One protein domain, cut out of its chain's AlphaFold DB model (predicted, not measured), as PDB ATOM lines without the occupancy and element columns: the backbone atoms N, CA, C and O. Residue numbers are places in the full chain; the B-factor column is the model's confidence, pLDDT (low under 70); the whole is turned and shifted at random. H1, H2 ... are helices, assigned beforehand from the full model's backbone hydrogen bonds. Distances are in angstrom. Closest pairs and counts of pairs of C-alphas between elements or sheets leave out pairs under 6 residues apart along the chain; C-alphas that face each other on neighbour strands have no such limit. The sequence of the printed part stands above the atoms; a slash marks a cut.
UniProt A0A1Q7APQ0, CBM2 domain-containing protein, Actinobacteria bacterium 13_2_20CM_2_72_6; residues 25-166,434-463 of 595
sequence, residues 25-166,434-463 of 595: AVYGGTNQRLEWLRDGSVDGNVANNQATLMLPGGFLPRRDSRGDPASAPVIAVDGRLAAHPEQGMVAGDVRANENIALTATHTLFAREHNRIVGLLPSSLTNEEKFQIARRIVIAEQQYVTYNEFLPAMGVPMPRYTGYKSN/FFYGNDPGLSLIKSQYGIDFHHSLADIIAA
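What this domain is: This is residues 25 to 166 and 434 to 463 of the 595 residues of the protein "CBM2 domain-containing protein" of Actinobacteria bacterium 13_2_20CM_2_72_6 (UniProt A0A1Q7APQ0). Two long helices, H4 and H5, pack crosswise near their joining link and splay apart as a V, with H6 and H7 at its H5 side and open end. On the other side of H4 lies a loop-rich part, residues 25 to 99, with the short helices H1, H2 and H3. The 172 printed residues hold seven named helices, H1 to H7 in order, and no named strand: all helix, though under half are in named elements. The whole is compact, radius of gyration of the C-alphas 17.2 A, spanning 50 by 43 by 37 A.

How they stand to each other: H1, residues 31 to 37, H2, residues 63 to 66, and H3, residues 79 to 83, touch no helix. H4, residues 100 to 119, touches H5, residues 126 to 152, with residues 109 to 117 alone; the closest C-alphas, His 113 and Ala 133, are 5.4 A apart, at a steep tilt of 48 degrees, opposite ways. H6, residues 440 to 449, only just touches H5, with 3 pairs of C-alphas within 8 A, the closest Ile 136 and Leu 442 at 7.2 A. H7, residues 457 to 463, touches H4, closest C-alphas Leu 108 and Ile 461 at 6.9 A. In H1, H4, H6 and H7 every O i to N i+4 pair is within hydrogen-bond range, in H5 20 of 23, in H3 0 of 1 with 2 of 2 O i to N i+3 pairs; H2 is too short for an O i to N i+4 pair.

Where its parts are: H1 begins at C-alpha 31 (45.231, 13.484, -1.155). H4 is 28.6 A long, H5 37.3 A with a kink of 28 degrees near residue 146, and H6 14.3 A. H7 ends at C-alpha 463 (24.344, 31.476, 5.214).

The domain as a whole: The farthest C-alphas, Ala 83 and Thr 161, are 51.2 A apart. Residues 167 to 433 are not printed; C-alphas 166 and 434 are 14.8 A apart across the cut. The links H1 to H2, H2 to H3 and H3 to H4 are long. No printed residue has pLDDT under 70.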
ATOM      1  N   ALA A  25      42.823  24.122   6.998       97.06
ATOM      2  CA  ALA A  25      41.930  23.686   8.067       97.06
ATOM      3  C   ALA A  25      40.715  22.875   7.563       97.06
ATOM      4  O   ALA A  25      40.230  21.986   8.265       97.06
ATOM      5  N   VAL A  26      40.258  23.136   6.337       98.56
ATOM      6  CA  VAL A  26      39.121  22.465   5.695       98.56
ATOM      7  C   VAL A  26      39.594  21.284   4.845       98.56
ATOM      8  O   VAL A  26      39.077  20.179   4.986       98.56
ATOM      9  N   TYR A  27      40.603  21.494   3.993       98.25
ATOM     10  CA  TYR A  27      40.963  20.544   2.927       98.25
ATOM     11  C   TYR A  27      42.160  19.637   3.250       98.25
ATOM     12  O   TYR A  27      42.300  18.562   2.667       98.25
ATOM     13  N   GLY A  28      43.016  20.045   4.187       95.88
ATOM     14  CA  GLY A  28      44.240  19.341   4.557       95.88
ATOM     15  C   GLY A  28      45.318  19.337   3.467       95.88
ATOM     16  O   GLY A  28      45.163  19.897   2.383       95.88
ATOM     17  N   GLY A  29      46.443  18.690   3.781       90.50
ATOM     18  CA  GLY A  29      47.648  18.706   2.941       90.50
ATOM     19  C   GLY A  29      47.919  17.484   2.079       90.50
ATOM     20  O   GLY A  29      48.898  17.476   1.337       90.50
ATOM     21  N   THR A  30      47.128  16.419   2.211       95.06
ATOM     22  CA  THR A  30      47.384  15.153   1.513       95.06
ATOM     23  C   THR A  30      46.140  14.672   0.786       95.06
ATOM     24  O   THR A  30      45.029  14.776   1.306       95.06
ATOM     25  N   ASN A  31      46.334  14.073  -0.393       95.50
ATOM     26  CA  ASN A  31      45.231  13.484  -1.155       95.50
ATOM     27  C   ASN A  31      44.499  12.407  -0.348       95.50
ATOM     28  O   ASN A  31      43.283  12.347  -0.413       95.50
ATOM     29  N   GLN A  32      45.215  11.624   0.468       96.19
ATOM     30  CA  GLN A  32      44.607  10.605   1.327       96.19
ATOM     31  C   GLN A  32      43.648  11.212   2.363       96.19
ATOM     32  O   GLN A  32      42.555  10.691   2.569       96.19
ATOM     33  N   ARG A  33      44.033  12.318   3.022       97.19
ATOM     34  CA  ARG A  33      43.140  13.006   3.965       97.19
ATOM     35  C   ARG A  33      41.953  13.620   3.231       97.19
ATOM     36  O   ARG A  33      40.827  13.464   3.690       97.19
ATOM     37  N   LEU A  34      42.202  14.290   2.106       97.75
ATOM     38  CA  LEU A  34      41.150  14.950   1.342       97.75
ATOM     39  C   LEU A  34      40.131  13.952   0.771       97.75
ATOM     40  O   LEU A  34      38.933  14.182   0.873       97.75
ATOM     41  N   GLU A  35      40.590  12.834   0.214       97.31
ATOM     42  CA  GLU A  35      39.736  11.744  -0.268       97.31
ATOM     43  C   GLU A  35      38.866  11.176   0.856       97.31
ATOM     44  O   GLU A  35      37.667  10.985   0.673       97.31
ATOM     45  N   TRP A  36      39.437  10.983   2.050       97.69
ATOM     46  CA  TRP A  36      38.673  10.513   3.206       97.69
ATOM     47  C   TRP A  36      37.593  11.516   3.643       97.69
ATOM     48  O   TRP A  36      36.509  11.105   4.067       97.69
ATOM     49  N   LEU A  37      37.865  12.820   3.526       97.88
ATOM     50  CA  LEU A  37      36.932  13.899   3.868       97.88
ATOM     51  C   LEU A  37      35.841  14.130   2.811       97.88
ATOM     52  O   LEU A  37      34.761  14.594   3.167       97.88
ATOM     53  N   ARG A  38      36.091  13.829   1.532       97.44
ATOM     54  CA  ARG A  38      35.108  13.996   0.448       97.44
ATOM     55  C   ARG A  38      34.089  12.858   0.432       97.44
ATOM     56  O   ARG A  38      34.433  11.692   0.628       97.44
ATOM     57  N   ASP A  39      32.837  13.169   0.117       95.12
ATOM     58  CA  ASP A  39      31.815  12.145  -0.111       95.12
ATOM     59  C   ASP A  39      32.225  11.238  -1.284       95.12
ATOM     60  O   ASP A  39      32.595  11.714  -2.354       95.12
ATOM     61  N   GLY A  40      32.189   9.918  -1.099       93.56
ATOM     62  CA  GLY A  40      32.658   8.946  -2.097       93.56
ATOM     63  C   GLY A  40      33.445   7.784  -1.492       93.56
ATOM     64  O   GLY A  40      33.528   7.649  -0.266       93.56
ATOM     65  N   SER A  41      33.986   6.921  -2.356       92.44
ATOM     66  CA  SER A  41      34.894   5.841  -1.960       92.44
ATOM     67  C   SER A  41      36.246   6.392  -1.499       92.44
ATOM     68  O   SER A  41      36.605   7.529  -1.787       92.44
ATOM     69  N   VAL A  42      36.975   5.574  -0.738       94.31
ATOM     70  CA  VAL A  42      38.387   5.802  -0.406       94.31
ATOM     71  C   VAL A  42      39.165   4.682  -1.092       94.31
ATOM     72  O   VAL A  42      39.317   3.595  -0.537       94.31
ATOM     73  N   ASP A  43      39.542   4.911  -2.347       94.12
ATOM     74  CA  ASP A  43      40.162   3.931  -3.250       94.12
ATOM     75  C   ASP A  43      41.528   4.382  -3.804       94.12
ATOM     76  O   ASP A  43      42.152   3.668  -4.593       94.12
ATOM     77  N   GLY A  44      42.034   5.525  -3.335       94.69
ATOM     78  CA  GLY A  44      43.278   6.150  -3.772       94.69
ATOM     79  C   GLY A  44      43.098   7.113  -4.947       94.69
ATOM     80  O   GLY A  44      44.099   7.580  -5.499       94.69
ATOM     81  N   ASN A  45      41.860   7.414  -5.350       92.62
ATOM     82  CA  ASN A  45      41.547   8.282  -6.478       92.62
ATOM     83  C   ASN A  45      40.508   9.352  -6.113       92.62
ATOM     84  O   ASN A  45      39.358   9.308  -6.546       92.62
ATOM     85  N   VAL A  46      40.978  10.404  -5.437       92.56
ATOM     86  CA  VAL A  46      40.174  11.573  -5.031       92.56
ATOM     87  C   VAL A  46      39.365  12.231  -6.165       92.56
ATOM     88  O   VAL A  46      38.362  12.892  -5.906       92.56
ATOM     89  N   ALA A  47      39.776  12.066  -7.427       89.44
ATOM     90  CA  ALA A  47      39.096  12.664  -8.576       89.44
ATOM     91  C   ALA A  47      37.743  12.000  -8.903       89.44
ATOM     92  O   ALA A  47      36.958  12.572  -9.659       89.44
ATOM     93  N   ASN A  48      37.465  10.803  -8.365       91.62
ATOM     94  CA  ASN A  48      36.185  10.110  -8.544       91.62
ATOM     95  C   ASN A  48      35.153  10.444  -7.444       91.62
ATOM     96  O   ASN A  48      33.974  10.111  -7.596       91.62
ATOM     97  N   ASN A  49      35.573  11.118  -6.366       96.88
ATOM     98  CA  ASN A  49      34.694  11.508  -5.272       96.88
ATOM     99  C   ASN A  49      33.675  12.563  -5.720       96.88
ATOM    100  O   ASN A  49      33.848  13.295  -6.700       96.88
ATOM    101  N   GLN A  50      32.603  12.681  -4.944       97.88
ATOM    102  CA  GLN A  50      31.655  13.774  -5.074       97.88
ATOM    103  C   GLN A  50      32.332  15.120  -4.817       97.88
ATOM    104  O   GLN A  50      33.449  15.213  -4.291       97.88
ATOM    105  N   ALA A  51      31.641  16.177  -5.233       98.12
ATOM    106  CA  ALA A  51      32.085  17.538  -4.991       98.12
ATOM    107  C   ALA A  51      31.982  17.943  -3.516       98.12
ATOM    108  O   ALA A  51      32.663  18.870  -3.115       98.12
ATOM    109  N   THR A  52      31.136  17.281  -2.724       98.38
ATOM    110  CA  THR A  52      30.858  17.633  -1.327       98.38
ATOM    111  C   THR A  52      31.849  17.011  -0.345       98.38
ATOM    112  O   THR A  52      32.427  15.946  -0.579       98.38
ATOM    113  N   LEU A  53      32.012  17.677   0.797       98.44
ATOM    114  CA  LEU A  53      32.623  17.133   2.004       98.44
ATOM    115  C   LEU A  53      31.584  16.338   2.804       98.44
ATOM    116  O   LEU A  53      30.422  16.738   2.906       98.44
ATOM    117  N   MET A  54      32.023  15.244   3.420       97.25
ATOM    118  CA  MET A  54      31.194  14.363   4.237       97.25
ATOM    119  C   MET A  54      30.807  15.053   5.547       97.25
ATOM    120  O   MET A  54      31.639  15.186   6.439       97.25
ATOM    121  N   LEU A  55      29.540  15.462   5.679       97.44
ATOM    122  CA  LEU A  55      29.025  16.163   6.862       97.44
ATOM    123  C   LEU A  55      27.797  15.462   7.476       97.44
ATOM    124  O   LEU A  55      26.665  15.929   7.303       97.44
ATOM    125  N   PRO A  56      27.962  14.329   8.186       95.88
ATOM    126  CA  PRO A  56      26.844  13.580   8.758       95.88
ATOM    127  C   PRO A  56      26.069  14.407   9.799       95.88
ATOM    128  O   PRO A  56      26.571  14.763  10.869       95.88
ATOM    129  N   GLY A  57      24.804  14.705   9.483       94.19
ATOM    130  CA  GLY A  57      23.963  15.603  10.281       94.19
ATOM    131  C   GLY A  57      24.420  17.066  10.233       94.19
ATOM    132  O   GLY A  57      24.130  17.819  11.156       94.19
ATOM    133  N   GLY A  58      25.174  17.455   9.200       96.19
ATOM    134  CA  GLY A  58      25.708  18.803   9.032       96.19
ATOM    135  C   GLY A  58      26.918  19.126   9.912       96.19
ATOM    136  O   GLY A  58      27.256  20.295  10.041       96.19
ATOM    137  N   PHE A  59      27.566  18.148  10.541       98.06
ATOM    138  CA  PHE A  59      28.785  18.361  11.333       98.06
ATOM    139  C   PHE A  59      29.971  17.661  10.688       98.06
ATOM    140  O   PHE A  59      29.776  16.780   9.853       98.06
ATOM    141  N   LEU A  60      31.188  18.031  11.096       98.38
ATOM    142  CA  LEU A  60      32.386  17.289  10.716       98.38
ATOM    143  C   LEU A  60      32.212  15.784  10.984       98.38
ATOM    144  O   LEU A  60      31.553  15.387  11.952       98.38
ATOM    145  N   PRO A  61      32.802  14.929  10.142       97.69
ATOM    146  CA  PRO A  61      32.704  13.495  10.318       97.69
ATOM    147  C   PRO A  61      33.531  13.048  11.522       97.69
ATOM    148  O   PRO A  61      34.714  13.368  11.635       97.69
ATOM    149  N   ARG A  62      32.939  12.232  12.390       97.00
ATOM    150  CA  ARG A  62      33.692  11.477  13.398       97.00
ATOM    151  C   ARG A  62      34.593  10.443  12.736       97.00
ATOM    152  O   ARG A  62      34.283   9.974  11.638       97.00
ATOM    153  N   ARG A  63      35.651  10.006  13.418       97.12
ATOM    154  CA  ARG A  63      36.533   8.935  12.918       97.12
ATOM    155  C   ARG A  63      35.783   7.641  12.599       97.12
ATOM    156  O   ARG A  63      36.134   6.965  11.637       97.12
ATOM    157  N   ASP A  64      34.732   7.325  13.348       95.56
ATOM    158  CA  ASP A  64      33.869   6.161  13.118       95.56
ATOM    159  C   ASP A  64      32.856   6.325  11.964       95.56
ATOM    160  O   ASP A  64      32.175   5.363  11.614       95.56
ATOM    161  N   SER A  65      32.780   7.492  11.306       95.69
ATOM    162  CA  SER A  65      31.753   7.786  10.284       95.69
ATOM    163  C   SER A  65      31.826   6.882   9.049       95.69
ATOM    164  O   SER A  65      30.844   6.747   8.325       95.69
ATOM    165  N   ARG A  66      32.979   6.246   8.805       93.75
ATOM    166  CA  ARG A  66      33.177   5.262   7.722       93.75
ATOM    167  C   ARG A  66      33.217   3.811   8.221       93.75
ATOM    168  O   ARG A  66      33.679   2.929   7.505       93.75
ATOM    169  N   GLY A  67      32.750   3.552   9.442       93.19
ATOM    170  CA  GLY A  67      32.635   2.220  10.044       93.19
ATOM    171  C   GLY A  67      33.912   1.683  10.699       93.19
ATOM    172  O   GLY A  67      33.809   0.913  11.648       93.19
ATOM    173  N   ASP A  68      35.099   2.110  10.252       92.56
ATOM    174  CA  ASP A  68      36.386   1.746  10.864       92.56
ATOM    175  C   ASP A  68      37.189   2.991  11.299       92.56
ATOM    176  O   ASP A  68      37.834   3.631  10.458       92.56
ATOM    177  N   PRO A  69      37.223   3.318  12.607       94.38
ATOM    178  CA  PRO A  69      38.010   4.430  13.140       94.38
ATOM    179  C   PRO A  69      39.519   4.325  12.884       94.38
ATOM    180  O   PRO A  69      40.207   5.351  12.866       94.38
ATOM    181  N   ALA A  70      40.065   3.116  12.703       93.88
ATOM    182  CA  ALA A  70      41.491   2.920  12.439       93.88
ATOM    183  C   ALA A  70      41.891   3.390  11.031       93.88
ATOM    184  O   ALA A  70      43.039   3.775  10.819       93.88
ATOM    185  N   SER A  71      40.936   3.418  10.096       93.44
ATOM    186  CA  SER A  71      41.126   3.950   8.741       93.44
ATOM    187  C   SER A  71      41.103   5.484   8.674       93.44
ATOM    188  O   SER A  71      41.485   6.064   7.656       93.44
ATOM    189  N   ALA A  72      40.638   6.150   9.736       96.75
ATOM    190  CA  ALA A  72      40.467   7.594   9.750       96.75
ATOM    191  C   ALA A  72      41.810   8.344   9.856       96.75
ATOM    192  O   ALA A  72      42.718   7.890  10.560       96.75
ATOM    193  N   PRO A  73      41.937   9.526   9.221       96.56
ATOM    194  CA  PRO A  73      43.106  10.383   9.363       96.56
ATOM    195  C   PRO A  73      43.436  10.703  10.827       96.56
ATOM    196  O   PRO A  73      42.550  10.840  11.669       96.56
ATOM    197  N   VAL A  74      44.730  10.878  11.115       95.75
ATOM    198  CA  VAL A  74      45.225  11.225  12.458       95.75
ATOM    199  C   VAL A  74      44.591  12.528  12.950       95.75
ATOM    200  O   VAL A  74      44.498  13.502  12.204       95.75
ATOM    201  N   ILE A  75      44.205  12.571  14.218       97.19
ATOM    202  CA  ILE A  75      43.744  13.780  14.904       97.19
ATOM    203  C   ILE A  75      44.514  13.928  16.215       97.19
ATOM    204  O   ILE A  75      45.031  12.941  16.746       97.19
ATOM    205  N   ALA A  76      44.594  15.148  16.734       96.75
ATOM    206  CA  ALA A  76      45.017  15.383  18.102       96.75
ATOM    207  C   ALA A  76      43.948  14.832  19.056       96.75
ATOM    208  O   ALA A  76      42.753  15.061  18.860       96.75
ATOM    209  N   VAL A  77      44.395  14.097  20.071       95.75
ATOM    210  CA  VAL A  77      43.554  13.516  21.117       95.75
ATOM    211  C   VAL A  77      44.212  13.822  22.451       95.75
ATOM    212  O   VAL A  77      45.368  13.460  22.657       95.75
ATOM    213  N   ASP A  78      43.464  14.459  23.337       94.12
ATOM    214  CA  ASP A  78      43.846  14.732  24.718       94.12
ATOM    215  C   ASP A  78      42.567  14.824  25.568       94.12
ATOM    216  O   ASP A  78      41.465  14.577  25.063       94.12
ATOM    217  N   GLY A  79      42.702  15.154  26.851       89.75
ATOM    218  CA  GLY A  79      41.586  15.443  27.745       89.75
ATOM    219  C   GLY A  79      40.476  14.391  27.680       89.75
ATOM    220  O   GLY A  79      40.726  13.183  27.717       89.75
ATOM    221  N   ARG A  80      39.222  14.848  27.579       89.25
ATOM    222  CA  ARG A  80      38.023  13.987  27.571       89.25
ATOM    223  C   ARG A  80      37.981  13.047  26.368       89.25
ATOM    224  O   ARG A  80      37.558  11.898  26.508       89.25
ATOM    225  N   LEU A  81      38.479  13.499  25.218       95.06
ATOM    226  CA  LEU A  81      38.506  12.706  23.992       95.06
ATOM    227  C   LEU A  81      39.413  11.475  24.101       95.06
ATOM    228  O   LEU A  81      39.190  10.499  23.392       95.06
ATOM    229  N   ALA A  82      40.398  11.470  25.006       94.44
ATOM    230  CA  ALA A  82      41.280  10.319  25.209       94.44
ATOM    231  C   ALA A  82      40.532   9.038  25.624       94.44
ATOM    232  O   ALA A  82      41.002   7.939  25.328       94.44
ATOM    233  N   ALA A  83      39.366   9.162  26.271       91.94
ATOM    234  CA  ALA A  83      38.525   8.020  26.631       91.94
ATOM    235  C   ALA A  83      37.735   7.449  25.438       91.94
ATOM    236  O   ALA A  83      37.407   6.263  25.441       91.94
ATOM    237  N   HIS A  84      37.454   8.281  24.434       94.19
ATOM    238  CA  HIS A  84      36.621   7.956  23.274       94.19
ATOM    239  C   HIS A  84      37.226   8.501  21.968       94.19
ATOM    240  O   HIS A  84      36.599   9.301  21.267       94.19
ATOM    241  N   PRO A  85      38.464   8.107  21.607       95.31
ATOM    242  CA  PRO A  85      39.176   8.677  20.465       95.31
ATOM    243  C   PRO A  85      38.488   8.416  19.119       95.31
ATOM    244  O   PRO A  85      38.816   9.068  18.130       95.31
ATOM    245  N   GLU A  86      37.573   7.452  19.037       95.12
ATOM    246  CA  GLU A  86      36.720   7.179  17.878       95.12
ATOM    247  C   GLU A  86      35.668   8.268  17.621       95.12
ATOM    248  O   GLU A  86      35.235   8.438  16.480       95.12
ATOM    249  N   GLN A  87      35.300   9.033  18.654       94.19
ATOM    250  CA  GLN A  87      34.304  10.107  18.578       94.19
ATOM    251  C   GLN A  87      34.902  11.442  18.113       94.19
ATOM    252  O   GLN A  87      34.181  12.419  17.935       94.19
ATOM    253  N   GLY A  88      36.218  11.501  17.898       96.88
ATOM    254  CA  GLY A  88      36.887  12.722  17.465       96.88
ATOM    255  C   GLY A  88      36.499  13.117  16.043       96.88
ATOM    256  O   GLY A  88      36.384  12.266  15.158       96.88
ATOM    257  N   MET A  89      36.331  14.416  15.821       97.75
ATOM    258  CA  MET A  89      35.982  15.002  14.531       97.75
ATOM    259  C   MET A  89      37.211  15.070  13.629       97.75
ATOM    260  O   MET A  89      38.303  15.446  14.057       97.75
ATOM    261  N   VAL A  90      37.046  14.721  12.361       98.31
ATOM    262  CA  VAL A  90      38.110  14.767  11.359       98.31
ATOM    263  C   VAL A  90      37.894  15.985  10.468       98.31
ATOM    264  O   VAL A  90      36.830  16.159   9.882       98.31
ATOM    265  N   ALA A  91      38.931  16.809  10.338       98.12
ATOM    266  CA  ALA A  91      38.979  17.955   9.433       98.12
ATOM    267  C   ALA A  91      40.294  17.956   8.634       98.12
ATOM    268  O   ALA A  91      41.081  17.001   8.695       98.12
ATOM    269  N   GLY A  92      40.550  19.030   7.885       98.12
ATOM    270  CA  GLY A  92      41.811  19.231   7.175       98.12
ATOM    271  C   GLY A  92      43.022  19.331   8.112       98.12
ATOM    272  O   GLY A  92      44.060  18.725   7.839       98.12
ATOM    273  N   ASP A  93      42.869  20.011   9.254       98.12
ATOM    274  CA  ASP A  93      43.881  20.072  10.318       98.12
ATOM    275  C   ASP A  93      43.621  19.030  11.419       98.12
ATOM    276  O   ASP A  93      42.482  18.668  11.715       98.12
ATOM    277  N   VAL A  94      44.694  18.539  12.042       97.56
ATOM    278  CA  VAL A  94      44.621  17.513  13.093       97.56
ATOM    279  C   VAL A  94      44.089  18.059  14.421       97.56
ATOM    280  O   VAL A  94      43.599  17.278  15.233       97.56
ATOM    281  N   ARG A  95      44.173  19.372  14.658       97.69
ATOM    282  CA  ARG A  95      43.845  20.027  15.937       97.69
ATOM    283  C   ARG A  95      42.390  20.469  16.055       97.69
ATOM    284  O   ARG A  95      42.038  21.060  17.064       97.69
ATOM    285  N   ALA A  96      41.532  20.146  15.087       97.94
ATOM    286  CA  ALA A  96      40.137  20.601  15.048       97.94
ATOM    287  C   ALA A  96      39.300  20.268  16.303       97.94
ATOM    288  O   ALA A  96      38.237  20.851  16.482       97.94
ATOM    289  N   ASN A  97      39.760  19.341  17.153       98.12
ATOM    290  CA  ASN A  97      39.099  18.931  18.393       98.12
ATOM    291  C   ASN A  97      39.620  19.641  19.649       98.12
ATOM    292  O   ASN A  97      39.139  19.321  20.725       98.12
ATOM    293  N   GLU A  98      40.620  20.520  19.550       97.25
ATOM    294  CA  GLU A  98      41.272  21.098  20.732       97.25
ATOM    295  C   GLU A  98      40.264  21.819  21.638       97.25
ATOM    296  O   GLU A  98      40.225  21.522  22.828       97.25
ATOM    297  N   ASN A  99      39.359  22.619  21.066       96.06
ATOM    298  CA  ASN A  99      38.198  23.180  21.753       96.06
ATOM    299  C   ASN A  99      36.975  23.282  20.817       96.06
ATOM    300  O   ASN A  99      37.105  23.248  19.589       96.06
ATOM    301  N   ILE A 100      35.780  23.437  21.394       96.81
ATOM    302  CA  ILE A 100      34.513  23.457  20.639       96.81
ATOM    303  C   ILE A 100      34.342  24.667  19.709       96.81
ATOM    304  O   ILE A 100      33.725  24.510  18.656       96.81
ATOM    305  N   ALA A 101      34.895  25.840  20.036       96.56
ATOM    306  CA  ALA A 101      34.850  27.021  19.165       96.56
ATOM    307  C   ALA A 101      35.680  26.797  17.891       96.56
ATOM    308  O   ALA A 101      35.257  27.127  16.776       96.56
ATOM    309  N   LEU A 102      36.834  26.137  18.033       97.56
ATOM    310  CA  LEU A 102      37.642  25.702  16.899       97.56
ATOM    311  C   LEU A 102      36.885  24.661  16.061       97.56
ATOM    312  O   LEU A 102      36.770  24.822  14.844       97.56
ATOM    313  N   THR A 103      36.293  23.638  16.688       98.50
ATOM    314  CA  THR A 103      35.461  22.645  15.980       98.50
ATOM    315  C   THR A 103      34.296  23.305  15.225       98.50
ATOM    316  O   THR A 103      34.004  22.924  14.085       98.50
ATOM    317  N   ALA A 104      33.653  24.316  15.819       98.44
ATOM    318  CA  ALA A 104      32.570  25.083  15.203       98.44
ATOM    319  C   ALA A 104      33.050  25.819  13.948       98.44
ATOM    320  O   ALA A 104      32.449  25.677  12.884       98.44
ATOM    321  N   THR A 105      34.188  26.509  14.035       98.25
ATOM    322  CA  THR A 105      34.781  27.243  12.906       98.25
ATOM    323  C   THR A 105      35.180  26.308  11.758       98.25
ATOM    324  O   THR A 105      34.907  26.595  10.593       98.25
ATOM    325  N   HIS A 106      35.759  25.138  12.057       98.75
ATOM    326  CA  HIS A 106      36.023  24.123  11.030       98.75
ATOM    327  C   HIS A 106      34.729  23.618  10.372       98.75
ATOM    328  O   HIS A 106      34.681  23.440   9.152       98.75
ATOM    329  N   THR A 107      33.680  23.391  11.168       98.81
ATOM    330  CA  THR A 107      32.375  22.940  10.665       98.81
ATOM    331  C   THR A 107      31.731  23.997   9.765       98.81
ATOM    332  O   THR A 107      31.196  23.641   8.716       98.81
ATOM    333  N   LEU A 108      31.826  25.280  10.130       98.81
ATOM    334  CA  LEU A 108      31.302  26.406   9.355       98.81
ATOM    335  C   LEU A 108      31.843  26.408   7.924       98.81
ATOM    336  O   LEU A 108      31.070  26.351   6.973       98.81
ATOM    337  N   PHE A 109      33.167  26.407   7.757       98.88
ATOM    338  CA  PHE A 109      33.760  26.475   6.419       98.88
ATOM    339  C   PHE A 109      33.591  25.180   5.613       98.88
ATOM    340  O   PHE A 109      33.573  25.217   4.382       98.88
ATOM    341  N   ALA A 110      33.420  24.032   6.276       98.88
ATOM    342  CA  ALA A 110      33.039  22.805   5.586       98.88
ATOM    343  C   ALA A 110      31.583  22.859   5.080       98.88
ATOM    344  O   ALA A 110      31.302  22.390   3.973       98.88
ATOM    345  N   ARG A 111      30.660  23.458   5.849       98.88
ATOM    346  CA  ARG A 111      29.291  23.735   5.385       98.88
ATOM    347  C   ARG A 111      29.284  24.729   4.233       98.88
ATOM    348  O   ARG A 111      28.620  24.449   3.239       98.88
ATOM    349  N   GLU A 112      30.077  25.796   4.323       98.88
ATOM    350  CA  GLU A 112      30.160  26.810   3.268       98.88
ATOM    351  C   GLU A 112      30.620  26.198   1.943       98.88
ATOM    352  O   GLU A 112      29.999  26.417   0.904       98.88
ATOM    353  N   HIS A 113      31.616  25.306   1.986       98.88
ATOM    354  CA  HIS A 113      32.005  24.522   0.817       98.88
ATOM    355  C   HIS A 113      30.810  23.779   0.192       98.88
ATOM    356  O   HIS A 113      30.546  23.915  -1.005       98.88
ATOM    357  N   ASN A 114      30.062  23.007   0.989       98.88
ATOM    358  CA  ASN A 114      28.910  22.246   0.494       98.88
ATOM    359  C   ASN A 114      27.777  23.155  -0.007       98.88
ATOM    360  O   ASN A 114      27.121  22.816  -0.997       98.88
ATOM    361  N   ARG A 115      27.568  24.313   0.628       98.81
ATOM    362  CA  ARG A 115      26.603  25.327   0.193       98.81
ATOM    363  C   ARG A 115      26.963  25.839  -1.200       98.81
ATOM    364  O   ARG A 115      26.122  25.774  -2.093       98.81
ATOM    365  N   ILE A 116      28.216  26.246  -1.421       98.88
ATOM    366  CA  ILE A 116      28.707  26.720  -2.726       98.88
ATOM    367  C   ILE A 116      28.590  25.626  -3.794       98.88
ATOM    368  O   ILE A 116      28.114  25.895  -4.897       98.88
ATOM    369  N   VAL A 117      28.947  24.374  -3.475       98.81
ATOM    370  CA  VAL A 117      28.752  23.226  -4.384       98.81
ATOM    371  C   VAL A 117      27.285  23.094  -4.817       98.81
ATOM    372  O   VAL A 117      27.015  22.813  -5.989       98.81
ATOM    373  N   GLY A 118      26.343  23.322  -3.896       98.50
ATOM    374  CA  GLY A 118      24.903  23.300  -4.156       98.50
ATOM    375  C   GLY A 118      24.397  24.426  -5.065       98.50
ATOM    376  O   GLY A 118      23.401  24.235  -5.759       98.50
ATOM    377  N   LEU A 119      25.093  25.569  -5.116       98.44
ATOM    378  CA  LEU A 119      24.764  26.694  -6.006       98.44
ATOM    379  C   LEU A 119      25.227  26.464  -7.454       98.44
ATOM    380  O   LEU A 119      24.752  27.131  -8.373       98.44
ATOM    381  N   LEU A 120      26.161  25.535  -7.677       98.69
ATOM    382  CA  LEU A 120      26.773  25.307  -8.986       98.69
ATOM    383  C   LEU A 120      25.929  24.387  -9.888       98.69
ATOM    384  O   LEU A 120      25.408  23.357  -9.435       98.69
ATOM    385  N   PRO A 121      25.855  24.672 -11.204       97.81
ATOM    386  CA  PRO A 121      25.001  23.935 -12.133       97.81
ATOM    387  C   PRO A 121      25.419  22.468 -12.269       97.81
ATOM    388  O   PRO A 121      26.598  22.123 -12.219       97.81
ATOM    389  N   SER A 122      24.450  21.577 -12.484       96.81
ATOM    390  CA  SER A 122      24.678  20.131 -12.655       96.81
ATOM    391  C   SER A 122      25.482  19.752 -13.903       96.81
ATOM    392  O   SER A 122      25.927  18.614 -14.002       96.81
ATOM    393  N   SER A 123      25.686  20.682 -14.842       97.25
ATOM    394  CA  SER A 123      26.518  20.475 -16.033       97.25
ATOM    395  C   SER A 123      28.014  20.386 -15.732       97.25
ATOM    396  O   SER A 123      28.759  19.880 -16.566       97.25
ATOM    397  N   LEU A 124      28.458  20.903 -14.583       98.06
ATOM    398  CA  LEU A 124      29.844  20.792 -14.137       98.06
ATOM    399  C   LEU A 124      30.107  19.416 -13.531       98.06
ATOM    400  O   LEU A 124      29.268  18.867 -12.810       98.06
ATOM    401  N   THR A 125      31.302  18.896 -13.776       97.94
ATOM    402  CA  THR A 125      31.802  17.686 -13.123       97.94
ATOM    403  C   THR A 125      31.986  17.903 -11.618       97.94
ATOM    404  O   THR A 125      32.121  19.033 -11.139       97.94
ATOM    405  N   ASN A 126      32.035  16.810 -10.851       98.19
ATOM    406  CA  ASN A 126      32.275  16.879  -9.408       98.19
ATOM    407  C   ASN A 126      33.604  17.563  -9.062       98.19
ATOM    408  O   ASN A 126      33.670  18.328  -8.105       98.19
ATOM    409  N   GLU A 127      34.646  17.324  -9.857       97.44
ATOM    410  CA  GLU A 127      35.948  17.943  -9.631       97.44
ATOM    411  C   GLU A 127      35.931  19.446  -9.936       97.44
ATOM    412  O   GLU A 127      36.457  20.232  -9.152       97.44
ATOM    413  N   GLU A 128      35.264  19.878 -11.012       97.81
ATOM    414  CA  GLU A 128      35.093  21.310 -11.294       97.81
ATOM    415  C   GLU A 128      34.334  22.012 -10.166       97.81
ATOM    416  O   GLU A 128      34.770  23.063  -9.694       97.81
ATOM    417  N   LYS A 129      33.236  21.416  -9.684       98.69
ATOM    418  CA  LYS A 129      32.472  21.961  -8.555       98.69
ATOM    419  C   LYS A 129      33.310  22.056  -7.285       98.69
ATOM    420  O   LYS A 129      33.315  23.107  -6.648       98.69
ATOM    421  N   PHE A 130      34.038  20.990  -6.949       98.62
ATOM    422  CA  PHE A 130      34.910  20.948  -5.777       98.62
ATOM    423  C   PHE A 130      35.970  22.055  -5.832       98.62
ATOM    424  O   PHE A 130      36.134  22.797  -4.865       98.62
ATOM    425  N   GLN A 131      36.666  22.209  -6.964       98.12
ATOM    426  CA  GLN A 131      37.723  23.214  -7.098       98.12
ATOM    427  C   GLN A 131      37.172  24.644  -7.114       98.12
ATOM    428  O   GLN A 131      37.807  25.535  -6.553       98.12
ATOM    429  N   ILE A 132      35.992  24.880  -7.702       98.69
ATOM    430  CA  ILE A 132      35.328  26.191  -7.639       98.69
ATOM    431  C   ILE A 132      34.963  26.531  -6.189       98.69
ATOM    432  O   ILE A 132      35.344  27.597  -5.712       98.69
ATOM    433  N   ALA A 133      34.294  25.623  -5.472       98.81
ATOM    434  CA  ALA A 133      33.924  25.840  -4.074       98.81
ATOM    435  C   ALA A 133      35.155  26.026  -3.177       98.81
ATOM    436  O   ALA A 133      35.210  26.960  -2.381       98.81
ATOM    437  N   ARG A 134      36.195  25.204  -3.370       98.69
ATOM    438  CA  ARG A 134      37.484  25.357  -2.688       98.69
ATOM    439  C   ARG A 134      38.086  26.739  -2.907       98.69
ATOM    440  O   ARG A 134      38.516  27.365  -1.946       98.69
ATOM    441  N   ARG A 135      38.112  27.213  -4.152       98.62
ATOM    442  CA  ARG A 135      38.679  28.518  -4.506       98.62
ATOM    443  C   ARG A 135      37.923  29.678  -3.859       98.62
ATOM    444  O   ARG A 135      38.568  30.613  -3.400       98.62
ATOM    445  N   ILE A 136      36.592  29.600  -3.791       98.81
ATOM    446  CA  ILE A 136      35.766  30.612  -3.120       98.81
ATOM    447  C   ILE A 136      36.003  30.600  -1.607       98.81
ATOM    448  O   ILE A 136      36.341  31.645  -1.070       98.81
ATOM    449  N   VAL A 137      35.968  29.439  -0.941       98.88
ATOM    450  CA  VAL A 137      36.230  29.345   0.514       98.88
ATOM    451  C   VAL A 137      37.623  29.870   0.885       98.88
ATOM    452  O   VAL A 137      37.795  30.519   1.914       98.88
ATOM    453  N   ILE A 138      38.635  29.611   0.047       98.81
ATOM    454  CA  ILE A 138      39.978  30.185   0.224       98.81
ATOM    455  C   ILE A 138      39.915  31.712   0.162       98.81
ATOM    456  O   ILE A 138      40.441  32.387   1.049       98.81
ATOM    457  N   ALA A 139      39.261  32.254  -0.864       98.69
ATOM    458  CA  ALA A 139      39.128  33.691  -1.042       98.69
ATOM    459  C   ALA A 139      38.326  34.346   0.094       98.69
ATOM    460  O   ALA A 139      38.719  35.416   0.542       98.69
ATOM    461  N   GLU A 140      37.286  33.694   0.618       98.69
ATOM    462  CA  GLU A 140      36.525  34.148   1.790       98.69
ATOM    463  C   GLU A 140      37.402  34.208   3.047       98.69
ATOM    464  O   GLU A 140      37.452  35.241   3.707       98.69
ATOM    465  N   GLN A 141      38.173  33.155   3.357       98.75
ATOM    466  CA  GLN A 141      39.079  33.166   4.517       98.75
ATOM    467  C   GLN A 141      40.146  34.256   4.409       98.75
ATOM    468  O   GLN A 141      40.434  34.952   5.387       98.75
ATOM    469  N   GLN A 142      40.728  34.437   3.223       98.06
ATOM    470  CA  GLN A 142      41.655  35.534   2.974       98.06
ATOM    471  C   GLN A 142      40.950  36.892   3.112       98.06
ATOM    472  O   GLN A 142      41.474  37.793   3.764       98.06
ATOM    473  N   TYR A 143      39.758  37.050   2.540       94.75
ATOM    474  CA  TYR A 143      39.002  38.296   2.581       94.75
ATOM    475  C   TYR A 143      38.665  38.706   4.018       94.75
ATOM    476  O   TYR A 143      39.037  39.809   4.420       94.75
ATOM    477  N   VAL A 144      38.080  37.802   4.807       95.69
ATOM    478  CA  VAL A 144      37.774  38.001   6.234       95.69
ATOM    479  C   VAL A 144      39.043  38.345   7.020       95.69
ATOM    480  O   VAL A 144      39.059  39.299   7.798       95.69
ATOM    481  N   THR A 145      40.150  37.637   6.767       96.31
ATOM    482  CA  THR A 145      41.420  37.889   7.468       96.31
ATOM    483  C   THR A 145      41.925  39.318   7.238       96.31
ATOM    484  O   THR A 145      42.239  40.023   8.196       96.31
ATOM    485  N   TYR A 146      42.004  39.773   5.983       92.19
ATOM    486  CA  TYR A 146      42.603  41.076   5.650       92.19
ATOM    487  C   TYR A 146      41.652  42.272   5.781       92.19
ATOM    488  O   TYR A 146      42.139  43.399   5.885       92.19
ATOM    489  N   ASN A 147      40.334  42.053   5.761       85.12
ATOM    490  CA  ASN A 147      39.342  43.133   5.787       85.12
ATOM    491  C   ASN A 147      38.581  43.246   7.113       85.12
ATOM    492  O   ASN A 147      38.059  44.322   7.393       85.12
ATOM    493  N   GLU A 148      38.544  42.197   7.938       87.62
ATOM    494  CA  GLU A 148      37.854  42.227   9.234       87.62
ATOM    495  C   GLU A 148      38.806  41.959  10.403       87.62
ATOM    496  O   GLU A 148      38.965  42.827  11.261       87.62
ATOM    497  N   PHE A 149      39.490  40.811  10.408       93.56
ATOM    498  CA  PHE A 149      40.296  40.363  11.551       93.56
ATOM    499  C   PHE A 149      41.541  41.229  11.801       93.56
ATOM    500  O   PHE A 149      41.717  41.763  12.894       93.56
ATOM    501  N   LEU A 150      42.410  41.409  10.798       91.75
ATOM    502  CA  LEU A 150      43.636  42.201  10.970       91.75
ATOM    503  C   LEU A 150      43.348  43.666  11.352       91.75
ATOM    504  O   LEU A 150      44.007  44.161  12.272       91.75
ATOM    505  N   PRO A 151      42.364  44.356  10.735       84.19
ATOM    506  CA  PRO A 151      41.938  45.675  11.200       84.19
ATOM    507  C   PRO A 151      41.380  45.683  12.629       84.19
ATOM    508  O   PRO A 151      41.696  46.603  13.379       84.19
ATOM    509  N   ALA A 152      40.590  44.677  13.028       85.69
ATOM    510  CA  ALA A 152      40.059  44.579  14.393       85.69
ATOM    511  C   ALA A 152      41.177  44.433  15.440       85.69
ATOM    512  O   ALA A 152      41.126  45.076  16.483       85.69
ATOM    513  N   MET A 153      42.243  43.700  15.110       89.06
ATOM    514  CA  MET A 153      43.447  43.565  15.944       89.06
ATOM    515  C   MET A 153      44.355  44.809  15.928       89.06
ATOM    516  O   MET A 153      45.373  44.852  16.622       89.06
ATOM    517  N   GLY A 154      44.023  45.816  15.115       84.50
ATOM    518  CA  GLY A 154      44.817  47.025  14.931       84.50
ATOM    519  C   GLY A 154      46.128  46.787  14.184       84.50
ATOM    520  O   GLY A 154      47.092  47.513  14.415       84.50
ATOM    521  N   VAL A 155      46.192  45.791  13.295       89.12
ATOM    522  CA  VAL A 155      47.377  45.497  12.478       89.12
ATOM    523  C   VAL A 155      47.291  46.252  11.144       89.12
ATOM    524  O   VAL A 155      46.494  45.887  10.276       89.12
ATOM    525  N   PRO A 156      48.117  47.293  10.928       78.06
ATOM    526  CA  PRO A 156      48.041  48.092   9.713       78.06
ATOM    527  C   PRO A 156      48.603  47.329   8.509       78.06
ATOM    528  O   PRO A 156      49.693  46.757   8.567       78.06
ATOM    529  N   MET A 157      47.892  47.391   7.381       83.19
ATOM    530  CA  MET A 157      48.318  46.796   6.113       83.19
ATOM    531  C   MET A 157      48.451  47.876   5.033       83.19
ATOM    532  O   MET A 157      47.514  48.648   4.816       83.19
ATOM    533  N   PRO A 158      49.585  47.959   4.312       81.50
ATOM    534  CA  PRO A 158      49.689  48.865   3.176       81.50
ATOM    535  C   PRO A 158      48.751  48.414   2.053       81.50
ATOM    536  O   PRO A 158      48.442  47.223   1.934       81.50
ATOM    537  N   ARG A 159      48.354  49.352   1.184       80.31
ATOM    538  CA  ARG A 159      47.563  49.052  -0.019       80.31
ATOM    539  C   ARG A 159      48.190  47.904  -0.805       80.31
ATOM    540  O   ARG A 159      49.411  47.852  -0.979       80.31
ATOM    541  N   TYR A 160      47.349  46.998  -1.290       85.94
ATOM    542  CA  TYR A 160      47.822  45.908  -2.118       85.94
ATOM    543  C   TYR A 160      48.263  46.403  -3.498       85.94
ATOM    544  O   TYR A 160      47.550  47.160  -4.154       85.94
ATOM    545  N   THR A 161      49.446  45.977  -3.942       88.00
ATOM    546  CA  THR A 161      50.031  46.384  -5.234       88.00
ATOM    547  C   THR A 161      50.208  45.213  -6.201       88.00
ATOM    548  O   THR A 161      50.947  45.337  -7.174       88.00
ATOM    549  N   GLY A 162      49.578  44.072  -5.916       89.31
ATOM    550  CA  GLY A 162      49.716  42.839  -6.688       89.31
ATOM    551  C   GLY A 162      50.812  41.898  -6.179       89.31
ATOM    552  O   GLY A 162      51.641  42.261  -5.340       89.31
ATOM    553  N   TYR A 163      50.792  40.675  -6.711       96.50
ATOM    554  CA  TYR A 163      51.728  39.598  -6.379       96.50
ATOM    555  C   TYR A 163      53.190  39.947  -6.702       96.50
ATOM    556  O   TYR A 163      53.513  40.481  -7.766       96.50
ATOM    557  N   LYS A 164      54.092  39.566  -5.793       97.31
ATOM    558  CA  LYS A 164      55.540  39.774  -5.864       97.31
ATOM    559  C   LYS A 164      56.259  38.433  -5.741       97.31
ATOM    560  O   LYS A 164      56.445  37.902  -4.651       97.31
ATOM    561  N   SER A 165      56.748  37.908  -6.863       96.75
ATOM    562  CA  SER A 165      57.389  36.584  -6.921       96.75
ATOM    563  C   SER A 165      58.707  36.454  -6.149       96.75
ATOM    564  O   SER A 165      59.237  35.354  -6.031       96.75
ATOM    565  N   ASN A 166      59.280  37.565  -5.689       97.44
ATOM    566  CA  ASN A 166      60.498  37.603  -4.882       97.44
ATOM    567  C   ASN A 166      60.224  37.721  -3.371       97.44
ATOM    568  O   ASN A 166      61.180  37.774  -2.598       97.44
ATOM    569  N   PHE A 434      47.983  33.114  -5.619       95.44
ATOM    570  CA  PHE A 434      46.555  32.809  -5.564       95.44
ATOM    571  C   PHE A 434      45.798  33.674  -4.551       95.44
ATOM    572  O   PHE A 434      44.634  33.396  -4.274       95.44
ATOM    573  N   PHE A 435      46.420  34.742  -4.040       97.06
ATOM    574  CA  PHE A 435      45.723  35.725  -3.220       97.06
ATOM    575  C   PHE A 435      44.504  36.285  -3.970       97.06
ATOM    576  O   PHE A 435      44.622  36.627  -5.154       97.06
ATOM    577  N   TYR A 436      43.360  36.427  -3.288       94.56
ATOM    578  CA  TYR A 436      42.083  36.806  -3.909       94.56
ATOM    579  C   TYR A 436      42.184  38.069  -4.774       94.56
ATOM    580  O   TYR A 436      41.553  38.154  -5.826       94.56
ATOM    581  N   GLY A 437      43.035  39.025  -4.383       90.12
ATOM    582  CA  GLY A 437      43.243  40.279  -5.106       90.12
ATOM    583  C   GLY A 437      43.887  40.135  -6.492       90.12
ATOM    584  O   GLY A 437      43.842  41.086  -7.268       90.12
ATOM    585  N   ASN A 438      44.476  38.981  -6.833       91.50
ATOM    586  CA  ASN A 438      45.030  38.717  -8.172       91.50
ATOM    587  C   ASN A 438      44.312  37.610  -8.930       91.50
ATOM    588  O   ASN A 438      44.694  37.323 -10.064       91.50
ATOM    589  N   ASP A 439      43.373  36.911  -8.303       91.88
ATOM    590  CA  ASP A 439      42.860  35.667  -8.843       91.88
ATOM    591  C   ASP A 439      41.819  35.946  -9.956       91.88
ATOM    592  O   ASP A 439      40.679  36.329  -9.669       91.88
ATOM    593  N   PRO A 440      42.148  35.709 -11.247       90.75
ATOM    594  CA  PRO A 440      41.218  36.000 -12.339       90.75
ATOM    595  C   PRO A 440      40.039  35.016 -12.388       90.75
ATOM    596  O   PRO A 440      39.010  35.302 -13.002       90.75
ATOM    597  N   GLY A 441      40.175  33.846 -11.759       94.56
ATOM    598  CA  GLY A 441      39.122  32.844 -11.699       94.56
ATOM    599  C   GLY A 441      37.960  33.277 -10.815       94.56
ATOM    600  O   GLY A 441      36.830  32.933 -11.140       94.56
ATOM    601  N   LEU A 442      38.200  34.075  -9.771       96.00
ATOM    602  CA  LEU A 442      37.130  34.620  -8.925       96.00
ATOM    603  C   LEU A 442      36.189  35.533  -9.725       96.00
ATOM    604  O   LEU A 442      34.970  35.383  -9.659       96.00
ATOM    605  N   SER A 443      36.747  36.409 -10.567       93.19
ATOM    606  CA  SER A 443      35.948  37.263 -11.461       93.19
ATOM    607  C   SER A 443      35.143  36.443 -12.474       93.19
ATOM    608  O   SER A 443      33.977  36.746 -12.735       93.19
ATOM    609  N   LEU A 444      35.738  35.375 -13.017       95.50
ATOM    610  CA  LEU A 444      35.042  34.464 -13.923       95.50
ATOM    611  C   LEU A 444      33.890  33.741 -13.213       95.50
ATOM    612  O   LEU A 444      32.773  33.757 -13.726       95.50
ATOM    613  N   ILE A 445      34.134  33.173 -12.027       97.81
ATOM    614  CA  ILE A 445      33.125  32.480 -11.211       97.81
ATOM    615  C   ILE A 445      31.945  33.411 -10.912       97.81
ATOM    616  O   ILE A 445      30.799  33.029 -11.149       97.81
ATOM    617  N   LYS A 446      32.216  34.656 -10.501       96.19
ATOM    618  CA  LYS A 446      31.180  35.671 -10.282       96.19
ATOM    619  C   LYS A 446      30.384  35.963 -11.552       96.19
ATOM    620  O   LYS A 446      29.160  35.953 -11.518       96.19
ATOM    621  N   SER A 447      31.055  36.182 -12.683       96.69
ATOM    622  CA  SER A 447      30.377  36.496 -13.951       96.69
ATOM    623  C   SER A 447      29.531  35.341 -14.501       96.69
ATOM    624  O   SER A 447      28.487  35.579 -15.106       96.69
ATOM    625  N   GLN A 448      29.974  34.099 -14.300       97.19
ATOM    626  CA  GLN A 448      29.365  32.917 -14.902       97.19
ATOM    627  C   GLN A 448      28.291  32.292 -14.007       97.19
ATOM    628  O   GLN A 448      27.300  31.775 -14.521       97.19
ATOM    629  N   TYR A 449      28.484  32.329 -12.687       97.88
ATOM    630  CA  TYR A 449      27.629  31.638 -11.718       97.88
ATOM    631  C   TYR A 449      26.996  32.570 -10.678       97.88
ATOM    632  O   TYR A 449      26.170  32.114  -9.895       97.88
ATOM    633  N   GLY A 450      27.358  33.857 -10.646       97.12
ATOM    634  CA  GLY A 450      26.837  34.808  -9.658       97.12
ATOM    635  C   GLY A 450      27.355  34.588  -8.234       97.12
ATOM    636  O   GLY A 450      26.785  35.141  -7.301       97.12
ATOM    637  N   ILE A 451      28.407  33.782  -8.056       97.69
ATOM    638  CA  ILE A 451      28.990  33.468  -6.746       97.69
ATOM    639  C   ILE A 451      30.148  34.432  -6.480       97.69
ATOM    640  O   ILE A 451      31.099  34.490  -7.261       97.69
ATOM    641  N   ASP A 452      30.043  35.190  -5.396       94.62
ATOM    642  CA  ASP A 452      31.066  36.122  -4.922       94.62
ATOM    643  C   ASP A 452      31.760  35.565  -3.668       94.62
ATOM    644  O   ASP A 452      31.255  34.631  -3.053       94.62
ATOM    645  N   PHE A 453      32.919  36.115  -3.311       95.75
ATOM    646  CA  PHE A 453      33.669  35.778  -2.091       95.75
ATOM    647  C   PHE A 453      33.741  36.947  -1.093       95.75
ATOM    648  O   PHE A 453      34.270  36.787   0.004       95.75
ATOM    649  N   HIS A 454      33.255  38.136  -1.472       93.00
ATOM    650  CA  HIS A 454      33.243  39.333  -0.623       93.00
ATOM    651  C   HIS A 454      32.120  39.250   0.425       93.00
ATOM    652  O   HIS A 454      31.175  40.039   0.406       93.00
ATOM    653  N   HIS A 455      32.214  38.271   1.319       92.69
ATOM    654  CA  HIS A 455      31.286  38.041   2.423       92.69
ATOM    655  C   HIS A 455      31.987  38.334   3.749       92.69
ATOM    656  O   HIS A 455      33.154  37.971   3.916       92.69
ATOM    657  N   SER A 456      31.293  38.983   4.688       92.56
ATOM    658  CA  SER A 456      31.799  39.044   6.060       92.56
ATOM    659  C   SER A 456      31.689  37.678   6.733       92.56
ATOM    660  O   SER A 456      30.921  36.813   6.299       92.56
ATOM    661  N   LEU A 457      32.405  37.467   7.835       96.25
ATOM    662  CA  LEU A 457      32.225  36.243   8.615       96.25
ATOM    663  C   LEU A 457      30.779  36.112   9.139       96.25
ATOM    664  O   LEU A 457      30.250  35.003   9.165       96.25
ATOM    665  N   ALA A 458      30.100  37.227   9.446       94.50
ATOM    666  CA  ALA A 458      28.673  37.230   9.790       94.50
ATOM    667  C   ALA A 458      27.789  36.725   8.634       94.50
ATOM    668  O   ALA A 458      26.869  35.939   8.864       94.50
ATOM    669  N   ASP A 459      28.072  37.138   7.389       96.25
ATOM    670  CA  ASP A 459      27.361  36.643   6.201       96.25
ATOM    671  C   ASP A 459      27.526  35.125   6.051       96.25
ATOM    672  O   ASP A 459      26.552  34.411   5.806       96.25
ATOM    673  N   ILE A 460      28.749  34.619   6.245       98.31
ATOM    674  CA  ILE A 460      29.058  33.188   6.135       98.31
ATOM    675  C   ILE A 460      28.359  32.396   7.250       98.31
ATOM    676  O   ILE A 460      27.778  31.344   6.975       98.31
ATOM    677  N   ILE A 461      28.353  32.889   8.495       98.06
ATOM    678  CA  ILE A 461      27.622  32.254   9.604       98.06
ATOM    679  C   ILE A 461      26.123  32.194   9.285       98.06
ATOM    680  O   ILE A 461      25.529  31.114   9.350       98.06
ATOM    681  N   ALA A 462      25.523  33.310   8.864       97.56
ATOM    682  CA  ALA A 462      24.096  33.372   8.553       97.56
ATOM    683  C   ALA A 462      23.704  32.491   7.356       97.56
ATOM    684  O   ALA A 462      22.623  31.911   7.329       97.56
ATOM    685  N   ALA A 463      24.590  32.333   6.370       97.94
ATOM    686  CA  ALA A 463      24.344  31.476   5.214       97.94
ATOM    687  C   ALA A 463      24.404  29.966   5.526       97.94
ATOM    688  O   ALA A 463      23.916  29.162   4.726       97.94
TER     689      ALA A 463